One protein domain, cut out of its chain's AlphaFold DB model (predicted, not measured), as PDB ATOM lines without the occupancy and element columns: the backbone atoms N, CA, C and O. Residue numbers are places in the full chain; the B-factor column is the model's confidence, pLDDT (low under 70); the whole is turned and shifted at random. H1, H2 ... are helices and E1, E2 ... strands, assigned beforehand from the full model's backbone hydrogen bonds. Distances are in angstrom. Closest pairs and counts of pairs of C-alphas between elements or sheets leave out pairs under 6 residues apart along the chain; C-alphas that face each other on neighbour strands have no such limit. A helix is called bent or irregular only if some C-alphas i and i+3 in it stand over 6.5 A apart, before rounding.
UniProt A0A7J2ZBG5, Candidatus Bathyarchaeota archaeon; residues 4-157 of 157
ATOM      1  N   ILE A   4      23.763   2.047 -35.349       97.81
ATOM      2  CA  ILE A   4      24.214   1.177 -36.446       97.81
ATOM      3  C   ILE A   4      23.138   0.144 -36.741       97.81
ATOM      4  O   ILE A   4      22.502  -0.385 -35.831       97.81
ATOM      5  N   PHE A   5      22.971  -0.169 -38.017       96.81
ATOM      6  CA  PHE A   5      22.142  -1.271 -38.478       96.81
ATOM      7  C   PHE A   5      22.766  -1.899 -39.722       96.81
ATOM      8  O   PHE A   5      23.433  -1.222 -40.494       96.81
ATOM      9  N   GLY A   6      22.543  -3.190 -39.941       97.56
ATOM     10  CA  GLY A   6      22.929  -3.838 -41.184       97.56
ATOM     11  C   GLY A   6      22.229  -5.171 -41.372       97.56
ATOM     12  O   GLY A   6      21.670  -5.731 -40.427       97.56
ATOM     13  N   PHE A   7      22.242  -5.670 -42.604       98.00
ATOM     14  CA  PHE A   7      21.657  -6.960 -42.948       98.00
ATOM     15  C   PHE A   7      22.390  -7.645 -44.095       98.00
ATOM     16  O   PHE A   7      23.022  -7.002 -44.932       98.00
ATOM     17  N   VAL A   8      22.226  -8.967 -44.140       97.81
ATOM     18  CA  VAL A   8      22.606  -9.846 -45.246       97.81
ATOM     19  C   VAL A   8      21.421 -10.770 -45.501       97.81
ATOM     20  O   VAL A   8      21.051 -11.571 -44.643       97.81
ATOM     21  N   LEU A   9      20.791 -10.634 -46.660       97.00
ATOM     22  CA  LEU A   9      19.559 -11.325 -47.022       97.00
ATOM     23  C   LEU A   9      19.736 -12.088 -48.334       97.00
ATOM     24  O   LEU A   9      20.487 -11.688 -49.218       97.00
ATOM     25  N   LYS A  10      18.991 -13.190 -48.484       94.88
ATOM     26  CA  LYS A  10      18.954 -13.960 -49.741       94.88
ATOM     27  C   LYS A  10      18.136 -13.271 -50.837       94.88
ATOM     28  O   LYS A  10      18.369 -13.521 -52.013       94.88
ATOM     29  N   LYS A  11      17.148 -12.460 -50.449       95.44
ATOM     30  CA  LYS A  11      16.290 -11.695 -51.358       95.44
ATOM     31  C   LYS A  11      16.462 -10.206 -51.058       95.44
ATOM     32  O   LYS A  11      16.478  -9.863 -49.873       95.44
ATOM     33  N   PRO A  12      16.572  -9.354 -52.086       96.00
ATOM     34  CA  PRO A  12      16.690  -7.924 -51.877       96.00
ATOM     35  C   PRO A  12      15.394  -7.360 -51.289       96.00
ATOM     36  O   PRO A  12      14.301  -7.848 -51.582       96.00
ATOM     37  N   ILE A  13      15.535  -6.322 -50.473       96.62
ATOM     38  CA  ILE A  13      14.429  -5.483 -50.007       96.62
ATOM     39  C   ILE A  13      14.593  -4.082 -50.584       96.62
ATOM     40  O   ILE A  13      15.717  -3.668 -50.866       96.62
ATOM     41  N   GLU A  14      13.498  -3.338 -50.722       96.44
ATOM     42  CA  GLU A  14      13.594  -1.936 -51.129       96.44
ATOM     43  C   GLU A  14      14.426  -1.140 -50.120       96.44
ATOM     44  O   GLU A  14      14.216  -1.221 -48.901       96.44
ATOM     45  N   THR A  15      15.342  -0.320 -50.625       95.31
ATOM     46  CA  THR A  15      16.206   0.525 -49.793       95.31
ATOM     47  C   THR A  15      15.382   1.512 -48.965       95.31
ATOM     48  O   THR A  15      15.784   1.889 -47.865       95.31
ATOM     49  N   THR A  16      14.179   1.869 -49.425       95.50
ATOM     50  CA  THR A  16      13.221   2.708 -48.691       95.50
ATOM     51  C   THR A  16      12.880   2.133 -47.308       95.50
ATOM     52  O   THR A  16      12.753   2.889 -46.343       95.50
ATOM     53  N   TYR A  17      12.789   0.804 -47.158       96.06
ATOM     54  CA  TYR A  17      12.572   0.164 -45.857       96.06
ATOM     55  C   TYR A  17      13.797   0.288 -44.953       96.06
ATOM     56  O   TYR A  17      13.657   0.632 -43.778       96.06
ATOM     57  N   ALA A  18      14.995   0.068 -45.498       96.00
ATOM     58  CA  ALA A  18      16.245   0.232 -44.761       96.00
ATOM     59  C   ALA A  18      16.427   1.682 -44.272       96.00
ATOM     60  O   ALA A  18      16.779   1.921 -43.117       96.00
ATOM     61  N   LEU A  19      16.101   2.660 -45.114       97.38
ATOM     62  CA  LEU A  19      16.158   4.081 -44.775       97.38
ATOM     63  C   LEU A  19      15.129   4.474 -43.705       97.38
ATOM     64  O   LEU A  19      15.441   5.273 -42.823       97.38
ATOM     65  N   LYS A  20      13.932   3.872 -43.701       97.75
ATOM     66  CA  LYS A  20      12.959   4.044 -42.604       97.75
ATOM     67  C   LYS A  20      13.501   3.522 -41.272       97.75
ATOM     68  O   LYS A  20      13.245   4.137 -40.236       97.75
ATOM     69  N   VAL A  21      14.249   2.415 -41.274       97.69
ATOM     70  CA  VAL A  21      14.943   1.928 -40.067       97.69
ATOM     71  C   VAL A  21      15.979   2.952 -39.612       97.69
ATOM     72  O   VAL A  21      16.008   3.299 -38.435       97.69
ATOM     73  N   LEU A  22      16.762   3.502 -40.542       97.62
ATOM     74  CA  LEU A  22      17.774   4.512 -40.236       97.62
ATOM     75  C   LEU A  22      17.169   5.787 -39.621       97.62
ATOM     76  O   LEU A  22      17.681   6.288 -38.627       97.62
ATOM     77  N   GLN A  23      16.030   6.259 -40.137       98.00
ATOM     78  CA  GLN A  23      15.288   7.394 -39.566       98.00
ATOM     79  C   GLN A  23      14.764   7.110 -38.154       98.00
ATOM     80  O   GLN A  23      14.798   7.983 -37.285       98.00
ATOM     81  N   LYS A  24      14.280   5.886 -37.899       97.88
ATOM     82  CA  LYS A  24      13.864   5.473 -36.550       97.88
ATOM     83  C   LYS A  24      15.049   5.424 -35.592       97.88
ATOM     84  O   LYS A  24      14.911   5.868 -34.457       97.88
ATOM     85  N   LEU A  25      16.194   4.914 -36.049       97.06
ATOM     86  CA  LEU A  25      17.425   4.899 -35.263       97.06
ATOM     87  C   LEU A  25      17.898   6.313 -34.948       97.06
ATOM     88  O   LEU A  25      18.200   6.581 -33.798       97.06
ATOM     89  N   GLU A  26      17.895   7.235 -35.912       97.94
ATOM     90  CA  GLU A  26      18.325   8.625 -35.695       97.94
ATOM     91  C   GLU A  26      17.612   9.294 -34.513       97.94
ATOM     92  O   GLU A  26      18.237   9.998 -33.722       97.94
ATOM     93  N   ARG A  27      16.304   9.044 -34.395       97.00
ATOM     94  CA  ARG A  27      15.424   9.618 -33.369       97.00
ATOM     95  C   ARG A  27      15.366   8.780 -32.095       97.00
ATOM     96  O   ARG A  27      14.735   9.201 -31.129       97.00
ATOM     97  N   HIS A  28      15.974   7.594 -32.085       96.75
ATOM     98  CA  HIS A  28      15.988   6.752 -30.901       96.75
ATOM     99  C   HIS A  28      16.833   7.411 -29.812       96.75
ATOM    100  O   HIS A  28      17.962   7.835 -30.050       96.75
ATOM    101  N   GLN A  29      16.282   7.475 -28.608       95.94
ATOM    102  CA  GLN A  29      16.941   8.028 -27.437       95.94
ATOM    103  C   GLN A  29      16.799   7.026 -26.299       95.94
ATOM    104  O   GLN A  29      15.691   6.595 -25.973       95.94
ATOM    105  N   TYR A  30      17.927   6.642 -25.707       91.56
ATOM    106  CA  TYR A  30      17.915   5.808 -24.514       91.56
ATOM    107  C   TYR A  30      17.369   6.609 -23.321       91.56
ATOM    108  O   TYR A  30      17.638   7.808 -23.245       91.56
ATOM    109  N   PRO A  31      16.664   5.978 -22.359       93.06
ATOM    110  CA  PRO A  31      16.017   6.687 -21.248       93.06
ATOM    111  C   PRO A  31      16.922   7.630 -20.439       93.06
ATOM    112  O   PRO A  31      16.434   8.613 -19.893       93.06
ATOM    113  N   ASN A  32      18.229   7.354 -20.385       92.25
ATOM    114  CA  ASN A  32      19.205   8.106 -19.589       92.25
ATOM    115  C   ASN A  32      20.155   8.975 -20.431       92.25
ATOM    116  O   ASN A  32      21.115   9.524 -19.899       92.25
ATOM    117  N   GLU A  33      19.929   9.080 -21.740       91.56
ATOM    118  CA  GLU A  33      20.766   9.882 -22.635       91.56
ATOM    119  C   GLU A  33      20.086  11.228 -22.919       91.56
ATOM    120  O   GLU A  33      18.886  11.251 -23.189       91.56
ATOM    121  N   PRO A  34      20.811  12.361 -22.908       92.06
ATOM    122  CA  PRO A  34      20.215  13.684 -23.115       92.06
ATOM    123  C   PRO A  34      19.879  13.977 -24.583       92.06
ATOM    124  O   PRO A  34      19.209  14.966 -24.877       92.06
ATOM    125  N   LYS A  35      20.392  13.168 -25.516       93.19
ATOM    126  CA  LYS A  35      20.238  13.359 -26.960       93.19
ATOM    127  C   LYS A  35      19.894  12.030 -27.640       93.19
ATOM    128  O   LYS A  35      20.338  10.982 -27.164       93.19
ATOM    129  N   PRO A  36      19.162  12.064 -28.767       95.56
ATOM    130  CA  PRO A  36      19.028  10.911 -29.649       95.56
ATOM    131  C   PRO A  36      20.385  10.406 -30.144       95.56
ATOM    132  O   PRO A  36      21.372  11.143 -30.140       95.56
ATOM    133  N   VAL A  37      20.430   9.163 -30.619       94.94
ATOM    134  CA  VAL A  37      21.674   8.537 -31.090       94.94
ATOM    135  C   VAL A  37      22.156   9.049 -32.456       94.94
ATOM    136  O   VAL A  37      23.205   8.633 -32.940       94.94
ATOM    137  N   GLY A  38      21.405   9.941 -33.106       96.06
ATOM    138  CA  GLY A  38      21.749  10.522 -34.401       96.06
ATOM    139  C   GLY A  38      21.519  12.032 -34.482       96.06
ATOM    140  O   GLY A  38      21.530  12.744 -33.480       96.06
ATOM    141  N   GLY A  39      21.315  12.522 -35.709       97.19
ATOM    142  CA  GLY A  39      20.989  13.921 -36.009       97.19
ATOM    143  C   GLY A  39      22.158  14.767 -36.524       97.19
ATOM    144  O   GLY A  39      21.969  15.931 -36.857       97.19
ATOM    145  N   TYR A  40      23.363  14.200 -36.622       97.75
ATOM    146  CA  TYR A  40      24.575  14.917 -37.054       97.75
ATOM    147  C   TYR A  40      25.232  14.288 -38.288       97.75
ATOM    148  O   TYR A  40      26.351  14.634 -38.658       97.75
ATOM    149  N   GLY A  41      24.545  13.336 -38.908       98.00
ATOM    150  CA  GLY A  41      24.946  12.683 -40.141       98.00
ATOM    151  C   GLY A  41      24.292  11.316 -40.265       98.00
ATOM    152  O   GLY A  41      23.959  10.679 -39.263       98.00
ATOM    153  N   ALA A  42      24.114  10.865 -41.496       98.50
ATOM    154  CA  ALA A  42      23.586   9.551 -41.812       98.50
ATOM    155  C   ALA A  42      24.279   9.011 -43.059       98.50
ATOM    156  O   ALA A  42      24.644   9.774 -43.953       98.50
ATOM    157  N   GLY A  43      24.431   7.697 -43.144       98.31
ATOM    158  CA  GLY A  43      24.962   7.075 -44.344       98.31
ATOM    159  C   GLY A  43      24.609   5.607 -44.449       98.31
ATOM    160  O   GLY A  43      24.274   4.957 -43.454       98.31
ATOM    161  N   ILE A  44      24.691   5.099 -45.673       98.44
ATOM    162  CA  ILE A  44      24.539   3.687 -46.003       98.44
ATOM    163  C   ILE A  44      25.642   3.243 -46.960       98.44
ATOM    164  O   ILE A  44      26.077   4.001 -47.823       98.44
ATOM    165  N   ALA A  45      26.052   1.989 -46.827       98.25
ATOM    166  CA  ALA A  45      26.877   1.280 -47.788       98.25
ATOM    167  C   ALA A  45      26.124   0.032 -48.259       98.25
ATOM    168  O   ALA A  45      25.620  -0.730 -47.432       98.25
ATOM    169  N   VAL A  46      26.049  -0.175 -49.572       97.81
ATOM    170  CA  VAL A  46      25.305  -1.274 -50.205       97.81
ATOM    171  C   VAL A  46      26.238  -2.070 -51.103       97.81
ATOM    172  O   VAL A  46      26.903  -1.492 -51.959       97.81
ATOM    173  N   LEU A  47      26.268  -3.393 -50.934       96.44
ATOM    174  CA  LEU A  47      26.948  -4.287 -51.873       96.44
ATOM    175  C   LEU A  47      25.976  -4.652 -53.000       96.44
ATOM    176  O   LEU A  47      24.931  -5.266 -52.767       96.44
ATOM    177  N   THR A  48      26.320  -4.257 -54.222       92.25
ATOM    178  CA  THR A  48      25.527  -4.524 -55.423       92.25
ATOM    179  C   THR A  48      25.682  -5.969 -55.888       92.25
ATOM    180  O   THR A  48      26.627  -6.674 -55.529       92.25
ATOM    181  N   SER A  49      24.788  -6.405 -56.777       89.06
ATOM    182  CA  SER A  49      24.906  -7.698 -57.465       89.06
ATOM    183  C   SER A  49      26.167  -7.819 -58.330       89.06
ATOM    184  O   SER A  49      26.628  -8.932 -58.563       89.06
ATOM    185  N   SER A  50      26.754  -6.699 -58.769       90.81
ATOM    186  CA  SER A  50      28.041  -6.665 -59.479       90.81
ATOM    187  C   SER A  50      29.259  -6.786 -58.552       90.81
ATOM    188  O   SER A  50      30.389  -6.709 -59.026       90.81
ATOM    189  N   GLY A  51      29.057  -6.930 -57.237       90.38
ATOM    190  CA  GLY A  51      30.138  -7.004 -56.250       90.38
ATOM    191  C   GLY A  51      30.773  -5.651 -55.916       90.38
ATOM    192  O   GLY A  51      31.831  -5.605 -55.298       90.38
ATOM    193  N   THR A  52      30.153  -4.539 -56.320       93.19
ATOM    194  CA  THR A  52      30.642  -3.182 -56.032       93.19
ATOM    195  C   THR A  52      29.976  -2.632 -54.774       93.19
ATOM    196  O   THR A  52      28.795  -2.871 -54.537       93.19
ATOM    197  N   VAL A  53      30.710  -1.862 -53.969       96.31
ATOM    198  CA  VAL A  53      30.128  -1.137 -52.828       96.31
ATOM    199  C   VAL A  53      29.741   0.278 -53.256       96.31
ATOM    200  O   VAL A  53      30.606   1.069 -53.632       96.31
ATOM    201  N   LEU A  54      28.456   0.607 -53.152       96.25
ATOM    202  CA  LEU A  54      27.934   1.968 -53.296       96.25
ATOM    203  C   LEU A  54      27.793   2.605 -51.913       96.25
ATOM    204  O   LEU A  54      27.384   1.933 -50.968       96.25
ATOM    205  N   LEU A  55      28.159   3.880 -51.795       96.69
ATOM    206  CA  LEU A  55      28.210   4.615 -50.533       96.69
ATOM    207  C   LEU A  55      27.455   5.932 -50.688       96.69
ATOM    208  O   LEU A  55      27.814   6.742 -51.536       96.69
ATOM    209  N   GLU A  56      26.451   6.145 -49.846       97.25
ATOM    210  CA  GLU A  56      25.661   7.376 -49.813       97.25
ATOM    211  C   GLU A  56      25.684   7.954 -48.400       97.25
ATOM    212  O   GLU A  56      25.460   7.235 -47.423       97.25
ATOM    213  N   LYS A  57      25.976   9.253 -48.285       98.00
ATOM    214  CA  LYS A  57      26.165   9.944 -47.004       98.00
ATOM    215  C   LYS A  57      25.593  11.348 -47.035       98.00
ATOM    216  O   LYS A  57      25.701  12.059 -48.030       98.00
ATOM    217  N   VAL A  58      25.093  11.777 -45.885       98.31
ATOM    218  CA  VAL A  58      24.673  13.147 -45.607       98.31
ATOM    219  C   VAL A  58      25.292  13.567 -44.275       98.31
ATOM    220  O   VAL A  58      25.235  12.820 -43.296       98.31
ATOM    221  N   GLY A  59      25.919  14.745 -44.244       98.00
ATOM    222  CA  GLY A  59      26.380  15.376 -43.004       98.00
ATOM    223  C   GLY A  59      25.217  15.953 -42.190       98.00
ATOM    224  O   GLY A  59      24.046  15.688 -42.453       98.00
ATOM    225  N   LYS A  60      25.517  16.771 -41.187       97.88
ATOM    226  CA  LYS A  60      24.505  17.525 -40.452       97.88
ATOM    227  C   LYS A  60      23.844  18.558 -41.367       97.88
ATOM    228  O   LYS A  60      24.512  19.427 -41.928       97.88
ATOM    229  N   VAL A  61      22.523  18.489 -41.431       97.62
ATOM    230  CA  VAL A  61      21.643  19.423 -42.140       97.62
ATOM    231  C   VAL A  61      20.605  19.975 -41.167       97.62
ATOM    232  O   VAL A  61      20.455  19.453 -40.058       97.62
ATOM    233  N   ASP A  62      19.865  20.999 -41.582       95.81
ATOM    234  CA  ASP A  62      18.671  21.416 -40.853       95.81
ATOM    235  C   ASP A  62      17.623  20.294 -40.912       95.81
ATOM    236  O   ASP A  62      17.201  19.856 -41.984       95.81
ATOM    237  N   GLY A  63      17.221  19.792 -39.744       95.00
ATOM    238  CA  GLY A  63      16.311  18.654 -39.628       95.00
ATOM    239  C   GLY A  63      17.034  17.307 -39.550       95.00
ATOM    240  O   GLY A  63      17.919  17.122 -38.719       95.00
ATOM    241  N   SER A  64      16.592  16.333 -40.350       97.81
ATOM    242  CA  SER A  64      17.007  14.924 -40.262       97.81
ATOM    243  C   SER A  64      17.947  14.537 -41.413       97.81
ATOM    244  O   SER A  64      17.482  14.403 -42.551       97.81
ATOM    245  N   PRO A  65      19.249  14.305 -41.151       98.25
ATOM    246  CA  PRO A  65      20.164  13.704 -42.121       98.25
ATOM    247  C   PRO A  65      19.655  12.384 -42.711       98.25
ATOM    248  O   PRO A  65      19.777  12.170 -43.915       98.25
ATOM    249  N   ALA A  66      19.046  11.510 -41.902       98.12
ATOM    250  CA  ALA A  66      18.500  10.239 -42.381       98.12
ATOM    251  C   ALA A  66      17.292  10.424 -43.320       98.12
ATOM    252  O   ALA A  66      17.130   9.676 -44.285       98.12
ATOM    253  N   GLU A  67      16.440  11.421 -43.066       97.94
ATOM    254  CA  GLU A  67      15.336  11.768 -43.964       97.94
ATOM    255  C   GLU A  67      15.841  12.414 -45.256       97.94
ATOM    256  O   GLU A  67      15.352  12.086 -46.338       97.94
ATOM    257  N   HIS A  68      16.846  13.288 -45.165       97.94
ATOM    258  CA  HIS A  68      17.480  13.883 -46.337       97.94
ATOM    259  C   HIS A  68      18.127  12.810 -47.217       97.94
ATOM    260  O   HIS A  68      17.875  12.771 -48.419       97.94
ATOM    261  N   LEU A  69      18.886  11.886 -46.617       97.50
ATOM    262  CA  LEU A  69      19.470  10.740 -47.313       97.50
ATOM    263  C   LEU A  69      18.395   9.912 -48.020       97.50
ATOM    264  O   LEU A  69      18.588   9.489 -49.155       97.50
ATOM    265  N   ALA A  70      17.236   9.714 -47.389       96.38
ATOM    266  CA  ALA A  70      16.154   8.948 -47.994       96.38
ATOM    267  C   ALA A  70      15.516   9.620 -49.218       96.38
ATOM    268  O   ALA A  70      14.977   8.922 -50.070       96.38
ATOM    269  N   LYS A  71      15.577  10.954 -49.311       95.31
ATOM    270  CA  LYS A  71      15.078  11.721 -50.463       95.31
ATOM    271  C   LYS A  71      16.069  11.743 -51.626       95.31
ATOM    272  O   LYS A  71      15.645  11.894 -52.764       95.31
ATOM    273  N   THR A  72      17.367  11.620 -51.344       93.38
ATOM    274  CA  THR A  72      18.431  11.712 -52.358       93.38
ATOM    275  C   THR A  72      19.000  10.361 -52.780       93.38
ATOM    276  O   THR A  72      19.684  10.286 -53.795       93.38
ATOM    277  N   CYS A  73      18.754   9.299 -52.011       91.56
ATOM    278  CA  CYS A  73      19.228   7.957 -52.324       91.56
ATOM    279  C   CYS A  73      18.524   7.411 -53.573       91.56
ATOM    280  O   CYS A  73      17.310   7.218 -53.576       91.56
ATOM    281  N   MET A  74      19.310   7.112 -54.606       90.56
ATOM    282  CA  MET A  74      18.835   6.572 -55.887       90.56
ATOM    283  C   MET A  74      18.897   5.035 -55.954       90.56
ATOM    284  O   MET A  74      18.787   4.457 -57.031       90.56
ATOM    285  N   LEU A  75      19.142   4.356 -54.827       90.25
ATOM    286  CA  LEU A  75      19.262   2.897 -54.779       90.25
ATOM    287  C   LEU A  75      17.893   2.251 -54.580       90.25
ATOM    288  O   LEU A  75      17.287   2.407 -53.522       90.25
ATOM    289  N   ASP A  76      17.453   1.436 -55.535       91.44
ATOM    290  CA  ASP A  76      16.132   0.803 -55.464       91.44
ATOM    291  C   ASP A  76      16.048  -0.254 -54.358       91.44
ATOM    292  O   ASP A  76      15.162  -0.215 -53.501       91.44
ATOM    293  N   ALA A  77      16.994  -1.197 -54.348       95.06
ATOM    294  CA  ALA A  77      16.956  -2.352 -53.463       95.06
ATOM    295  C   ALA A  77      18.348  -2.835 -53.038       95.06
ATOM    296  O   ALA A  77      19.341  -2.640 -53.740       95.06
ATOM    297  N   ALA A  78      18.403  -3.524 -51.899       96.00
ATOM    298  CA  ALA A  78      19.627  -4.069 -51.331       96.00
ATOM    299  C   ALA A  78      19.395  -5.461 -50.730       96.00
ATOM    300  O   ALA A  78      18.404  -5.699 -50.041       96.00
ATOM    301  N   SER A  79      20.349  -6.370 -50.953       96.88
ATOM    302  CA  SER A  79      20.454  -7.651 -50.232       96.88
ATOM    303  C   SER A  79      21.484  -7.594 -49.105       96.88
ATOM    304  O   SER A  79      21.400  -8.369 -48.158       96.88
ATOM    305  N   VAL A  80      22.453  -6.683 -49.197       98.06
ATOM    306  CA  VAL A  80      23.506  -6.476 -48.202       98.06
ATOM    307  C   VAL A  80      23.686  -4.979 -48.006       98.06
ATOM    308  O   VAL A  80      23.966  -4.261 -48.968       98.06
ATOM    309  N   LEU A  81      23.502  -4.513 -46.774       98.12
ATOM    310  CA  LEU A  81      23.562  -3.094 -46.435       98.12
ATOM    311  C   LEU A  81      24.092  -2.908 -45.017       98.12
ATOM    312  O   LEU A  81      23.728  -3.659 -44.112       98.12
ATOM    313  N   ILE A  82      24.891  -1.862 -44.822       98.44
ATOM    314  CA  ILE A  82      25.237  -1.313 -43.508       98.44
ATOM    315  C   ILE A  82      24.805   0.151 -43.494       98.44
ATOM    316  O   ILE A  82      25.060   0.879 -44.447       98.44
ATOM    317  N   GLY A  83      24.145   0.581 -42.427       98.31
ATOM    318  CA  GLY A  83      23.708   1.948 -42.199       98.31
ATOM    319  C   GLY A  83      24.194   2.473 -40.856       98.31
ATOM    320  O   GLY A  83      24.351   1.719 -39.892       98.31
ATOM    321  N   HIS A  84      24.419   3.780 -40.793       98.69
ATOM    322  CA  HIS A  84      24.868   4.463 -39.588       98.69
ATOM    323  C   HIS A  84      24.202   5.834 -39.446       98.69
ATOM    324  O   HIS A  84      24.079   6.576 -40.420       98.69
ATOM    325  N   VAL A  85      23.821   6.193 -38.220       98.44
ATOM    326  CA  VAL A  85      23.442   7.557 -37.817       98.44
ATOM    327  C   VAL A  85      24.428   8.064 -36.781       98.44
ATOM    328  O   VAL A  85      24.800   7.344 -35.855       98.44
ATOM    329  N   ARG A  86      24.891   9.298 -36.968       97.25
ATOM    330  CA  ARG A  86      26.007   9.860 -36.213       97.25
ATOM    331  C   ARG A  86      25.519  10.841 -35.156       97.25
ATOM    332  O   ARG A  86      24.770  11.767 -35.461       97.25
ATOM    333  N   LEU A  87      26.041  10.661 -33.947       95.94
ATOM    334  CA  LEU A  87      26.165  11.669 -32.903       95.94
ATOM    335  C   LEU A  87      27.664  11.772 -32.565       95.94
ATOM    336  O   LEU A  87      28.182  10.890 -31.876       95.94
ATOM    337  N   PRO A  88      28.388  12.778 -33.090       92.88
ATOM    338  CA  PRO A  88      29.820  12.890 -32.872       92.88
ATOM    339  C   PRO A  88      30.139  13.149 -31.401       92.88
ATOM    340  O   PRO A  88      29.334  13.708 -30.651       92.88
ATOM    341  N   SER A  89      31.346  12.757 -30.993       90.81
ATOM    342  CA  SER A  89      31.911  13.235 -29.737       90.81
ATOM    343  C   SER A  89      32.063  14.762 -29.792       90.81
ATOM    344  O   SER A  89      32.165  15.326 -30.887       90.81
ATOM    345  N   PRO A  90      32.120  15.449 -28.637       91.25
ATOM    346  CA  PRO A  90      32.274  16.900 -28.602       91.25
ATOM    347  C   PRO A  90      33.433  17.436 -29.463       91.25
ATOM    348  O   PRO A  90      33.323  18.531 -30.002       91.25
ATOM    349  N   TRP A  91      34.504  16.656 -29.652       90.19
ATOM    350  CA  TRP A  91      35.695  17.071 -30.407       90.19
ATOM    351  C   TRP A  91      35.469  17.103 -31.917       90.19
ATOM    352  O   TRP A  91      36.131  17.862 -32.606       90.19
ATOM    353  N   PHE A  92      34.497  16.339 -32.422       93.88
ATOM    354  CA  PHE A  92      34.174  16.267 -33.848       93.88
ATOM    355  C   PHE A  92      32.843  16.951 -34.191       93.88
ATOM    356  O   PHE A  92      32.258  16.693 -35.243       93.88
ATOM    357  N   MET A  93      32.317  17.790 -33.293       94.31
ATOM    358  CA  MET A  93      31.037  18.473 -33.508       94.31
ATOM    359  C   MET A  93      31.099  19.467 -34.670       94.31
ATOM    360  O   MET A  93      30.164  19.514 -35.467       94.31
ATOM    361  N   GLU A  94      32.201  20.207 -34.801       95.62
ATOM    362  CA  GLU A  94      32.384  21.214 -35.858       95.62
ATOM    363  C   GLU A  94      32.459  20.585 -37.253       95.62
ATOM    364  O   GLU A  94      32.040  21.179 -38.246       95.62
ATOM    365  N   THR A  95      32.914  19.333 -37.344       96.50
ATOM    366  CA  THR A  95      33.028  18.631 -38.624       96.50
ATOM    367  C   THR A  95      31.734  17.949 -39.055       96.50
ATOM    368  O   THR A  95      31.636  17.472 -40.184       96.50
ATOM    369  N   ALA A  96      30.704  17.940 -38.201       96.38
ATOM    370  CA  ALA A  96      29.456  17.218 -38.431       96.38
ATOM    371  C   ALA A  96      28.772  17.562 -39.761       96.38
ATOM    372  O   ALA A  96      28.140  16.700 -40.363       96.38
ATOM    373  N   HIS A  97      28.897  18.802 -40.231       97.38
ATOM    374  CA  HIS A  97      28.272  19.273 -41.468       97.38
ATOM    375  C   HIS A  97      28.866  18.645 -42.744       97.38
ATOM    376  O   HIS A  97      28.197  18.620 -43.775       97.38
ATOM    377  N   PHE A  98      30.076  18.083 -42.681       98.12
ATOM    378  CA  PHE A  98      30.740  17.460 -43.827       98.12
ATOM    379  C   PHE A  98      30.374  15.981 -43.945       98.12
ATOM    380  O   PHE A  98      30.568  15.202 -43.005       98.12
ATOM    381  N   LYS A  99      29.883  15.567 -45.120       97.75
ATOM    382  CA  LYS A  99      29.493  14.169 -45.380       97.75
ATOM    383  C   LYS A  99      30.678  13.205 -45.276       97.75
ATOM    384  O   LYS A  99      30.484  12.058 -44.892       97.75
ATOM    385  N   GLU A 100      31.887  13.689 -45.550       98.12
ATOM    386  CA  GLU A 100      33.158  12.968 -45.458       98.12
ATOM    387  C   GLU A 100      33.422  12.462 -44.037       98.12
ATOM    388  O   GLU A 100      34.153  11.500 -43.848       98.12
ATOM    389  N   THR A 101      32.803  13.086 -43.029       97.44
ATOM    390  CA  THR A 101      32.930  12.683 -41.622       97.44
ATOM    391  C   THR A 101      31.763  11.820 -41.128       97.44
ATOM    392  O   THR A 101      31.737  11.387 -39.971       97.44
ATOM    393  N   ALA A 102      30.770  11.564 -41.988       97.94
ATOM    394  CA  ALA A 102      29.704  10.610 -41.728       97.94
ATOM    395  C   ALA A 102      30.159   9.183 -42.075       97.94
ATOM    396  O   ALA A 102      31.011   8.951 -42.931       97.94
ATOM    397  N   GLN A 103      29.560   8.205 -41.402       98.25
ATOM    398  CA  GLN A 103      29.827   6.779 -41.598       98.25
ATOM    399  C   GLN A 103      28.717   6.136 -42.445       98.25
ATOM    400  O   GLN A 103      27.614   6.691 -42.471       98.25
ATOM    401  N   PRO A 104      28.944   4.970 -43.088       98.56
ATOM    402  CA  PRO A 104      30.114   4.067 -42.999       98.56
ATOM    403  C   PRO A 104      31.398   4.565 -43.683       98.56
ATOM    404  O   PRO A 104      31.328   5.348 -44.620       98.56
ATOM    405  N   TYR A 105      32.567   4.077 -43.268       98.38
ATOM    406  CA  TYR A 105      33.837   4.287 -43.984       98.38
ATOM    407  C   TYR A 105      34.190   3.083 -44.859       98.38
ATOM    408  O   TYR A 105      33.795   1.956 -44.548       98.38
ATOM    409  N   VAL A 106      34.914   3.330 -45.956       97.88
ATOM    410  CA  VAL A 106      35.279   2.316 -46.953       97.88
ATOM    411  C   VAL A 106      36.762   2.421 -47.300       97.88
ATOM    412  O   VAL A 106      37.204   3.468 -47.762       97.88
ATOM    413  N   ALA A 107      37.497   1.321 -47.155       97.75
ATOM    414  CA  ALA A 107      38.886   1.190 -47.589       97.75
ATOM    415  C   ALA A 107      38.977   0.329 -48.864       97.75
ATOM    416  O   ALA A 107      38.272  -0.678 -48.990       97.75
ATOM    417  N   ARG A 108      39.789   0.794 -49.827       96.38
ATOM    418  CA  ARG A 108      40.055   0.169 -51.145       96.38
ATOM    419  C   ARG A 108      41.509   0.379 -51.600       96.38
ATOM    420  O   ARG A 108      41.781   0.638 -52.772       96.38
ATOM    421  N   CYS A 109      42.446   0.377 -50.664       95.38
ATOM    422  CA  CYS A 109      43.873   0.497 -50.914       95.38
ATOM    423  C   CYS A 109      44.457  -0.752 -51.600       95.38
ATOM    424  O   CYS A 109      45.464  -0.637 -52.304       95.38
ATOM    425  N   PHE A 110      43.867  -1.942 -51.447       93.44
ATOM    426  CA  PHE A 110      44.369  -3.181 -52.051       93.44
ATOM    427  C   PHE A 110      43.448  -3.707 -53.158       93.44
ATOM    428  O   PHE A 110      42.226  -3.736 -53.044       93.44
ATOM    429  N   SER A 111      44.049  -4.141 -54.271       91.75
ATOM    430  CA  SER A 111      43.296  -4.648 -55.420       91.75
ATOM    431  C   SER A 111      42.499  -5.896 -55.043       91.75
ATOM    432  O   SER A 111      43.065  -6.858 -54.533       91.75
ATOM    433  N   GLY A 112      41.205  -5.901 -55.364       91.12
ATOM    434  CA  GLY A 112      40.316  -7.041 -55.123       91.12
ATOM    435  C   GLY A 112      39.784  -7.150 -53.693       91.12
ATOM    436  O   GLY A 112      39.044  -8.090 -53.413       91.12
ATOM    437  N   LEU A 113      40.108  -6.199 -52.811       94.31
ATOM    438  CA  LEU A 113      39.565  -6.128 -51.460       94.31
ATOM    439  C   LEU A 113      38.828  -4.801 -51.254       94.31
ATOM    440  O   LEU A 113      39.183  -3.756 -51.792       94.31
ATOM    441  N   THR A 114      37.722  -4.852 -50.523       96.81
ATOM    442  CA  THR A 114      36.998  -3.665 -50.075       96.81
ATOM    443  C   THR A 114      36.501  -3.940 -48.676       96.81
ATOM    444  O   THR A 114      35.740  -4.885 -48.465       96.81
ATOM    445  N   VAL A 115      36.912  -3.102 -47.732       97.75
ATOM    446  CA  VAL A 115      36.491  -3.209 -46.336       97.75
ATOM    447  C   VAL A 115      35.572  -2.044 -46.022       97.75
ATOM    448  O   VAL A 115      35.895  -0.891 -46.296       97.75
ATOM    449  N   VAL A 116      34.404  -2.348 -45.463       98.19
ATOM    450  CA  VAL A 116      33.404  -1.361 -45.052       98.19
ATOM    451  C   VAL A 116      33.186  -1.501 -43.559       98.19
ATOM    452  O   VAL A 116      33.000  -2.611 -43.065       98.19
ATOM    453  N   SER A 117      33.142  -0.384 -42.841       98.12
ATOM    454  CA  SER A 117      32.863  -0.401 -41.407       98.12
ATOM    455  C   SER A 117      31.926   0.722 -40.985       98.12
ATOM    456  O   SER A 117      32.057   1.860 -41.439       98.12
ATOM    457  N   ALA A 118      31.058   0.406 -40.031       98.12
ATOM    458  CA  ALA A 118      30.366   1.372 -39.193       98.12
ATOM    459  C   ALA A 118      30.725   1.079 -37.732       98.12
ATOM    460  O   ALA A 118      30.815  -0.083 -37.337       98.12
ATOM    461  N   HIS A 119      30.931   2.119 -36.937       97.75
ATOM    462  CA  HIS A 119      31.468   2.022 -35.589       97.75
ATOM    463  C   HIS A 119      30.805   3.028 -34.649       97.75
ATOM    464  O   HIS A 119      30.649   4.206 -34.966       97.75
ATOM    465  N   ASN A 120      30.421   2.529 -33.475       94.94
ATOM    466  CA  ASN A 120      29.830   3.294 -32.391       94.94
ATOM    467  C   ASN A 120      30.714   3.108 -31.160       94.94
ATOM    468  O   ASN A 120      30.602   2.114 -30.446       94.94
ATOM    469  N   GLY A 121      31.619   4.053 -30.953       93.19
ATOM    470  CA  GLY A 121      32.640   3.980 -29.922       93.19
ATOM    471  C   GLY A 121      33.669   5.083 -30.118       93.19
ATOM    472  O   GLY A 121      33.406   6.055 -30.823       93.19
ATOM    473  N   ASN A 122      34.829   4.922 -29.489       94.25
ATOM    474  CA  ASN A 122      35.950   5.847 -29.606       94.25
ATOM    475  C   ASN A 122      37.262   5.066 -29.749       94.25
ATOM    476  O   ASN A 122      37.593   4.268 -28.870       94.25
ATOM    477  N   ILE A 123      38.018   5.308 -30.820       96.56
ATOM    478  CA  ILE A 123      39.340   4.703 -31.029       96.56
ATOM    479  C   ILE A 123      40.412   5.650 -30.489       96.56
ATOM    480  O   ILE A 123      40.927   6.505 -31.198       96.56
ATOM    481  N   VAL A 124      40.774   5.501 -29.214       96.69
ATOM    482  CA  VAL A 124      41.654   6.453 -28.501       96.69
ATOM    483  C   VAL A 124      43.042   6.644 -29.128       96.69
ATOM    484  O   VAL A 124      43.630   7.714 -29.001       96.69
ATOM    485  N   ASN A 125      43.568   5.634 -29.821       97.56
ATOM    486  CA  ASN A 125      44.894   5.634 -30.442       97.56
ATOM    487  C   ASN A 125      44.847   5.762 -31.977       97.56
ATOM    488  O   ASN A 125      45.827   5.431 -32.644       97.56
ATOM    489  N   TYR A 126      43.741   6.250 -32.549       97.88
ATOM    490  CA  TYR A 126      43.540   6.330 -34.001       97.88
ATOM    491  C   TYR A 126      44.661   7.068 -34.751       97.88
ATOM    492  O   TYR A 126      45.044   6.650 -35.838       97.88
ATOM    493  N   LYS A 127      45.258   8.112 -34.161       97.44
ATOM    494  CA  LYS A 127      46.398   8.828 -34.764       97.44
ATOM    495  C   LYS A 127      47.630   7.932 -34.921       97.44
ATOM    496  O   LYS A 127      48.222   7.893 -35.992       97.44
ATOM    497  N   ALA A 128      47.958   7.148 -33.893       98.12
ATOM    498  CA  ALA A 128      49.066   6.197 -33.953       98.12
ATOM    499  C   ALA A 128      48.794   5.077 -34.972       98.12
ATOM    500  O   ALA A 128      49.697   4.669 -35.697       98.12
ATOM    501  N   ILE A 129      47.541   4.610 -35.079       98.19
ATOM    502  CA  ILE A 129      47.141   3.639 -36.113       98.19
ATOM    503  C   ILE A 129      47.315   4.253 -37.509       98.19
ATOM    504  O   ILE A 129      47.921   3.645 -38.390       98.19
ATOM    505  N   ARG A 130      46.835   5.486 -37.710       97.56
ATOM    506  CA  ARG A 130      46.958   6.217 -38.976       97.56
ATOM    507  C   ARG A 130      48.412   6.370 -39.429       97.56
ATOM    508  O   ARG A 130      48.683   6.210 -40.621       97.56
ATOM    509  N   GLU A 131      49.327   6.660 -38.505       96.69
ATOM    510  CA  GLU A 131      50.767   6.769 -38.775       96.69
ATOM    511  C   GLU A 131      51.372   5.438 -39.253       96.69
ATOM    512  O   GLU A 131      52.197   5.433 -40.169       96.69
ATOM    513  N   GLN A 132      50.925   4.304 -38.702       97.12
ATOM    514  CA  GLN A 132      51.414   2.966 -39.065       97.12
ATOM    515  C   GLN A 132      50.930   2.486 -40.442       97.12
ATOM    516  O   GLN A 132      51.655   1.765 -41.124       97.12
ATOM    517  N   LEU A 133      49.736   2.903 -40.882       95.56
ATOM    518  CA  LEU A 133      49.135   2.492 -42.163       95.56
ATOM    519  C   LEU A 133      49.864   3.057 -43.400       95.56
ATOM    520  O   LEU A 133      49.664   2.605 -44.527       95.56
ATOM    521  N   GLY A 134      50.753   4.036 -43.217       92.44
ATOM    522  CA  GLY A 134      51.572   4.585 -44.295       92.44
ATOM    523  C   GLY A 134      50.779   5.365 -45.354       92.44
ATOM    524  O   GLY A 134      49.616   5.729 -45.182       92.44
ATOM    525  N   ARG A 135      51.446   5.684 -46.472       93.75
ATOM    526  CA  ARG A 135      50.926   6.611 -47.504       93.75
ATOM    527  C   ARG A 135      49.939   5.987 -48.489       93.75
ATOM    528  O   ARG A 135      49.285   6.713 -49.228       93.75
ATOM    529  N   LYS A 136      49.861   4.657 -48.534       95.06
ATOM    530  CA  LYS A 136      48.949   3.935 -49.429       95.06
ATOM    531  C   LYS A 136      47.487   4.075 -48.983       95.06
ATOM    532  O   LYS A 136      46.584   4.018 -49.815       95.06
ATOM    533  N   HIS A 137      47.274   4.280 -47.685       97.31
ATOM    534  CA  HIS A 137      45.960   4.499 -47.106       97.31
ATOM    535  C   HIS A 137      45.572   5.974 -47.220       97.31
ATOM    536  O   HIS A 137      46.228   6.853 -46.652       97.31
ATOM    537  N   VAL A 138      44.520   6.220 -48.000       95.06
ATOM    538  CA  VAL A 138      43.935   7.541 -48.240       95.06
ATOM    539  C   VAL A 138      42.595   7.589 -47.527       95.06
ATOM    540  O   VAL A 138      41.692   6.834 -47.878       95.06
ATOM    541  N   PHE A 139      42.498   8.481 -46.551       97.56
ATOM    542  CA  PHE A 139      41.333   8.655 -45.698       97.56
ATOM    543  C   PHE A 139      40.450   9.767 -46.270       97.56
ATOM    544  O   PHE A 139      40.925  10.854 -46.603       97.56
ATOM    545  N   GLU A 140      39.156   9.501 -46.393       97.44
ATOM    546  CA  GLU A 140      38.137  10.456 -46.810       97.44
ATOM    547  C   GLU A 140      38.032  11.617 -45.816       97.44
ATOM    548  O   GLU A 140      38.003  12.780 -46.233       97.44
ATOM    549  N   SER A 141      38.016  11.320 -44.512       97.38
ATOM    550  CA  SER A 141      37.803  12.332 -43.476       97.38
ATOM    551  C   SER A 141      38.987  13.279 -43.303       97.38
ATOM    552  O   SER A 141      38.768  14.436 -42.957       97.38
ATOM    553  N   GLU A 142      40.217  12.867 -43.645       96.75
ATOM    554  CA  GLU A 142      41.428  13.711 -43.568       96.75
ATOM    555  C   GLU A 142      41.338  14.997 -44.404       96.75
ATOM    556  O   GLU A 142      42.082  15.945 -44.162       96.75
ATOM    557  N   ARG A 143      40.404  15.065 -45.358       96.00
ATOM    558  CA  ARG A 143      40.087  16.293 -46.105       96.00
ATOM    559  C   ARG A 143      39.514  17.403 -45.223       96.00
ATOM    560  O   ARG A 143      39.566  18.565 -45.614       96.00
ATOM    561  N   ILE A 144      38.946  17.029 -44.079       97.44
ATOM    562  CA  ILE A 144      38.313  17.904 -43.094       97.44
ATOM    563  C   ILE A 144      39.069  17.789 -41.766       97.44
ATOM    564  O   ILE A 144      39.694  18.742 -41.314       97.44
ATOM    565  N   GLU A 145      39.023  16.606 -41.160       96.06
ATOM    566  CA  GLU A 145      39.714  16.215 -39.937       96.06
ATOM    567  C   GLU A 145      39.672  14.686 -39.837       96.06
ATOM    568  O   GLU A 145      38.632  14.081 -40.096       96.06
ATOM    569  N   LEU A 146      40.776  14.056 -39.425       97.12
ATOM    570  CA  LEU A 146      40.821  12.608 -39.235       97.12
ATOM    571  C   LEU A 146      39.800  12.166 -38.172       97.12
ATOM    572  O   LEU A 146      39.973  12.440 -36.980       97.12
ATOM    573  N   ILE A 147      38.781  11.425 -38.604       97.69
ATOM    574  CA  ILE A 147      37.795  10.804 -37.723       97.69
ATOM    575  C   ILE A 147      38.303   9.437 -37.274       97.69
ATOM    576  O   ILE A 147      38.679   8.586 -38.078       97.69
ATOM    577  N   ASP A 148      38.258   9.220 -35.964       97.31
ATOM    578  CA  ASP A 148      38.796   8.046 -35.280       97.31
ATOM    579  C   ASP A 148      38.351   6.709 -35.888       97.31
ATOM    580  O   ASP A 148      39.148   5.792 -36.045       97.31
ATOM    581  N   SER A 149      37.087   6.620 -36.280       97.75
ATOM    582  CA  SER A 149      36.459   5.401 -36.780       97.75
ATOM    583  C   SER A 149      36.908   5.024 -38.196       97.75
ATOM    584  O   SER A 149      36.732   3.876 -38.594       97.75
ATOM    585  N   GLU A 150      37.501   5.946 -38.960       98.38
ATOM    586  CA  GLU A 150      37.974   5.660 -40.321       98.38
ATOM    587  C   GLU A 150      39.251   4.811 -40.341       98.38
ATOM    588  O   GLU A 150      39.563   4.185 -41.348       98.38
ATOM    589  N   VAL A 151      39.982   4.694 -39.230       98.38
ATOM    590  CA  VAL A 151      41.152   3.796 -39.190       98.38
ATOM    591  C   VAL A 151      40.755   2.322 -39.231       98.38
ATOM    592  O   VAL A 151      41.560   1.494 -39.641       98.38
ATOM    593  N   ILE A 152      39.523   1.988 -38.835       98.44
ATOM    594  CA  ILE A 152      39.028   0.610 -38.741       98.44
ATOM    595  C   ILE A 152      39.069  -0.114 -40.096       98.44
ATOM    596  O   ILE A 152      39.763  -1.122 -40.184       98.44
ATOM    597  N   PRO A 153      38.390   0.350 -41.163       98.25
ATOM    598  CA  PRO A 153      38.369  -0.378 -42.423       98.25
ATOM    599  C   PRO A 153      39.760  -0.435 -43.056       98.25
ATOM    600  O   PRO A 153      40.084  -1.439 -43.667       98.25
ATOM    601  N   HIS A 154      40.599   0.586 -42.860       98.25
ATOM    602  CA  HIS A 154      41.979   0.580 -43.338       98.25
ATOM    603  C   HIS A 154      42.887  -0.397 -42.583       98.25
ATOM    604  O   HIS A 154      43.817  -0.921 -43.179       98.25
ATOM    605  N   LEU A 155      42.647  -0.638 -41.292       97.06
ATOM    606  CA  LEU A 155      43.418  -1.598 -40.497       97.06
ATOM    607  C   LEU A 155      43.086  -3.056 -40.845       97.06
ATOM    608  O   LEU A 155      43.923  -3.933 -40.653       97.06
ATOM    609  N   PHE A 156      41.866  -3.311 -41.322       94.81
ATOM    610  CA  PHE A 156      41.381  -4.646 -41.686       94.81
ATOM    611  C   PHE A 156      41.460  -4.947 -43.189       94.81
ATOM    612  O   PHE A 156      40.988  -6.005 -43.612       94.81
ATOM    613  N   GLU A 157      42.017  -4.029 -43.980       89.25
ATOM    614  CA  GLU A 157      42.276  -4.205 -45.411       89.25
ATOM    615  C   GLU A 157      43.661  -4.810 -45.664       89.25
ATOM    616  O   GLU A 157      43.734  -5.821 -46.394       89.25
TER     617      GLU A 157
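AT A GLANCE: This is residues 4 to 157 of the 157 residues of a protein of Candidatus Bathyarchaeota archaeon (UniProt A0A7J2ZBG5). A twisted four-stranded sheet has H1 and H2 packed on one face, and over its other face lies a smaller second part: the short hairpin E5 and E6, with H5 packed on it and H4 beyond H5. The short helix H3 sits at the sheet's border. The printed part has 154 residues with five named helices and six named strands, in the order E1 H1 E2 E3 H2 E4 H3 E5 E6 H4 H5; the class is mixed. The large sheet runs E1, E4, E2, E3, antiparallel throughout, as is the pair E5 and E6. The whole is compact and rounded, with a radius of gyration of the C-alphas of 15.2 A and spans of 41 by 39 by 24 A.

IN THESE COORDINATES: E1, residues 4 to 14, begins at C-alpha 4 (24.214, 1.177, -36.446), bends by 128 degrees at residue 11 and measures 18.4 A. H1, residues 15 to 26, measures 16.4 A. E2, residues 41 to 47, measures 20.7 A, and E3, residues 53 to 59, 19.6 A. H2 is residues 65 to 72. E4, residues 77 to 85, measures 19.6 A and bends by 95 degrees at residue 80. H3, residues 94 to 97, is irregular, with C-alphas 94 and 97 7.2 A apart. E5 is residues 105 to 107, E6 115 to 117 and H4 126 to 132. H5, residues 148 to 155, measures 11.9 A and ends at C-alpha 155 (43.418, -1.598, -40.497).

HOW THE PARTS SIT: In the large sheet, twisted, N 7 and O 81 of E1 and E4 are 2.9 A apart, N 45 and O 82 of E2 and E4 2.8 A, and N 44 and O 56 of the hairpin E2 and E3 2.9 A, each within hydrogen-bond range. Two layers, helices on one face of a sheet, are made by H1 and H2 on this sheet. H1 has a height over the sheet of 8.2 A, and H2 of 7.9 A. H1 and H2 touch, closest at C-alphas Gln 23 and Ala 66, 5.1 A, at a shallow tilt of 19 degrees, opposite ways. E1, H1, E2 and E3, H2, E4 are split strand-helix-strand units, with another strand between their two strands; both crossovers are right-handed. H3 only grazes the sheet with residues 95 to 97. In the hairpin E5 and E6, N 105 and O 117 are 2.9 A apart, within hydrogen-bond range. The closest C-alphas of E2 and E6, Ala 45 and Val 116, are 7.6 A apart; those of E6 and H5, Val 115 and Pro 153, 5.2 A. H4 and H5 touch, closest at C-alphas Tyr 126 and Asp 148, 5.2 A, the same way at a shallow tilt of 33 degrees, only just short of steep. H1 and H5 are apart. Every O i to N i+4 pair is within hydrogen-bond range in H1, H2 and H4; in H5 it is 1 of 4, beside 4 of 5 O i to N i+3 pairs, and H3 is too short for an O i to N i+4 pair.

THE WHOLE: The C-alphas farthest apart, Pro 31 and Ser 111, are 45.2 A apart. The printed part has no cut. The links H1 to E2 and H4 to H5 are long. The mean pLDDT of the printed part is 96.1, and no printed residue is under 70.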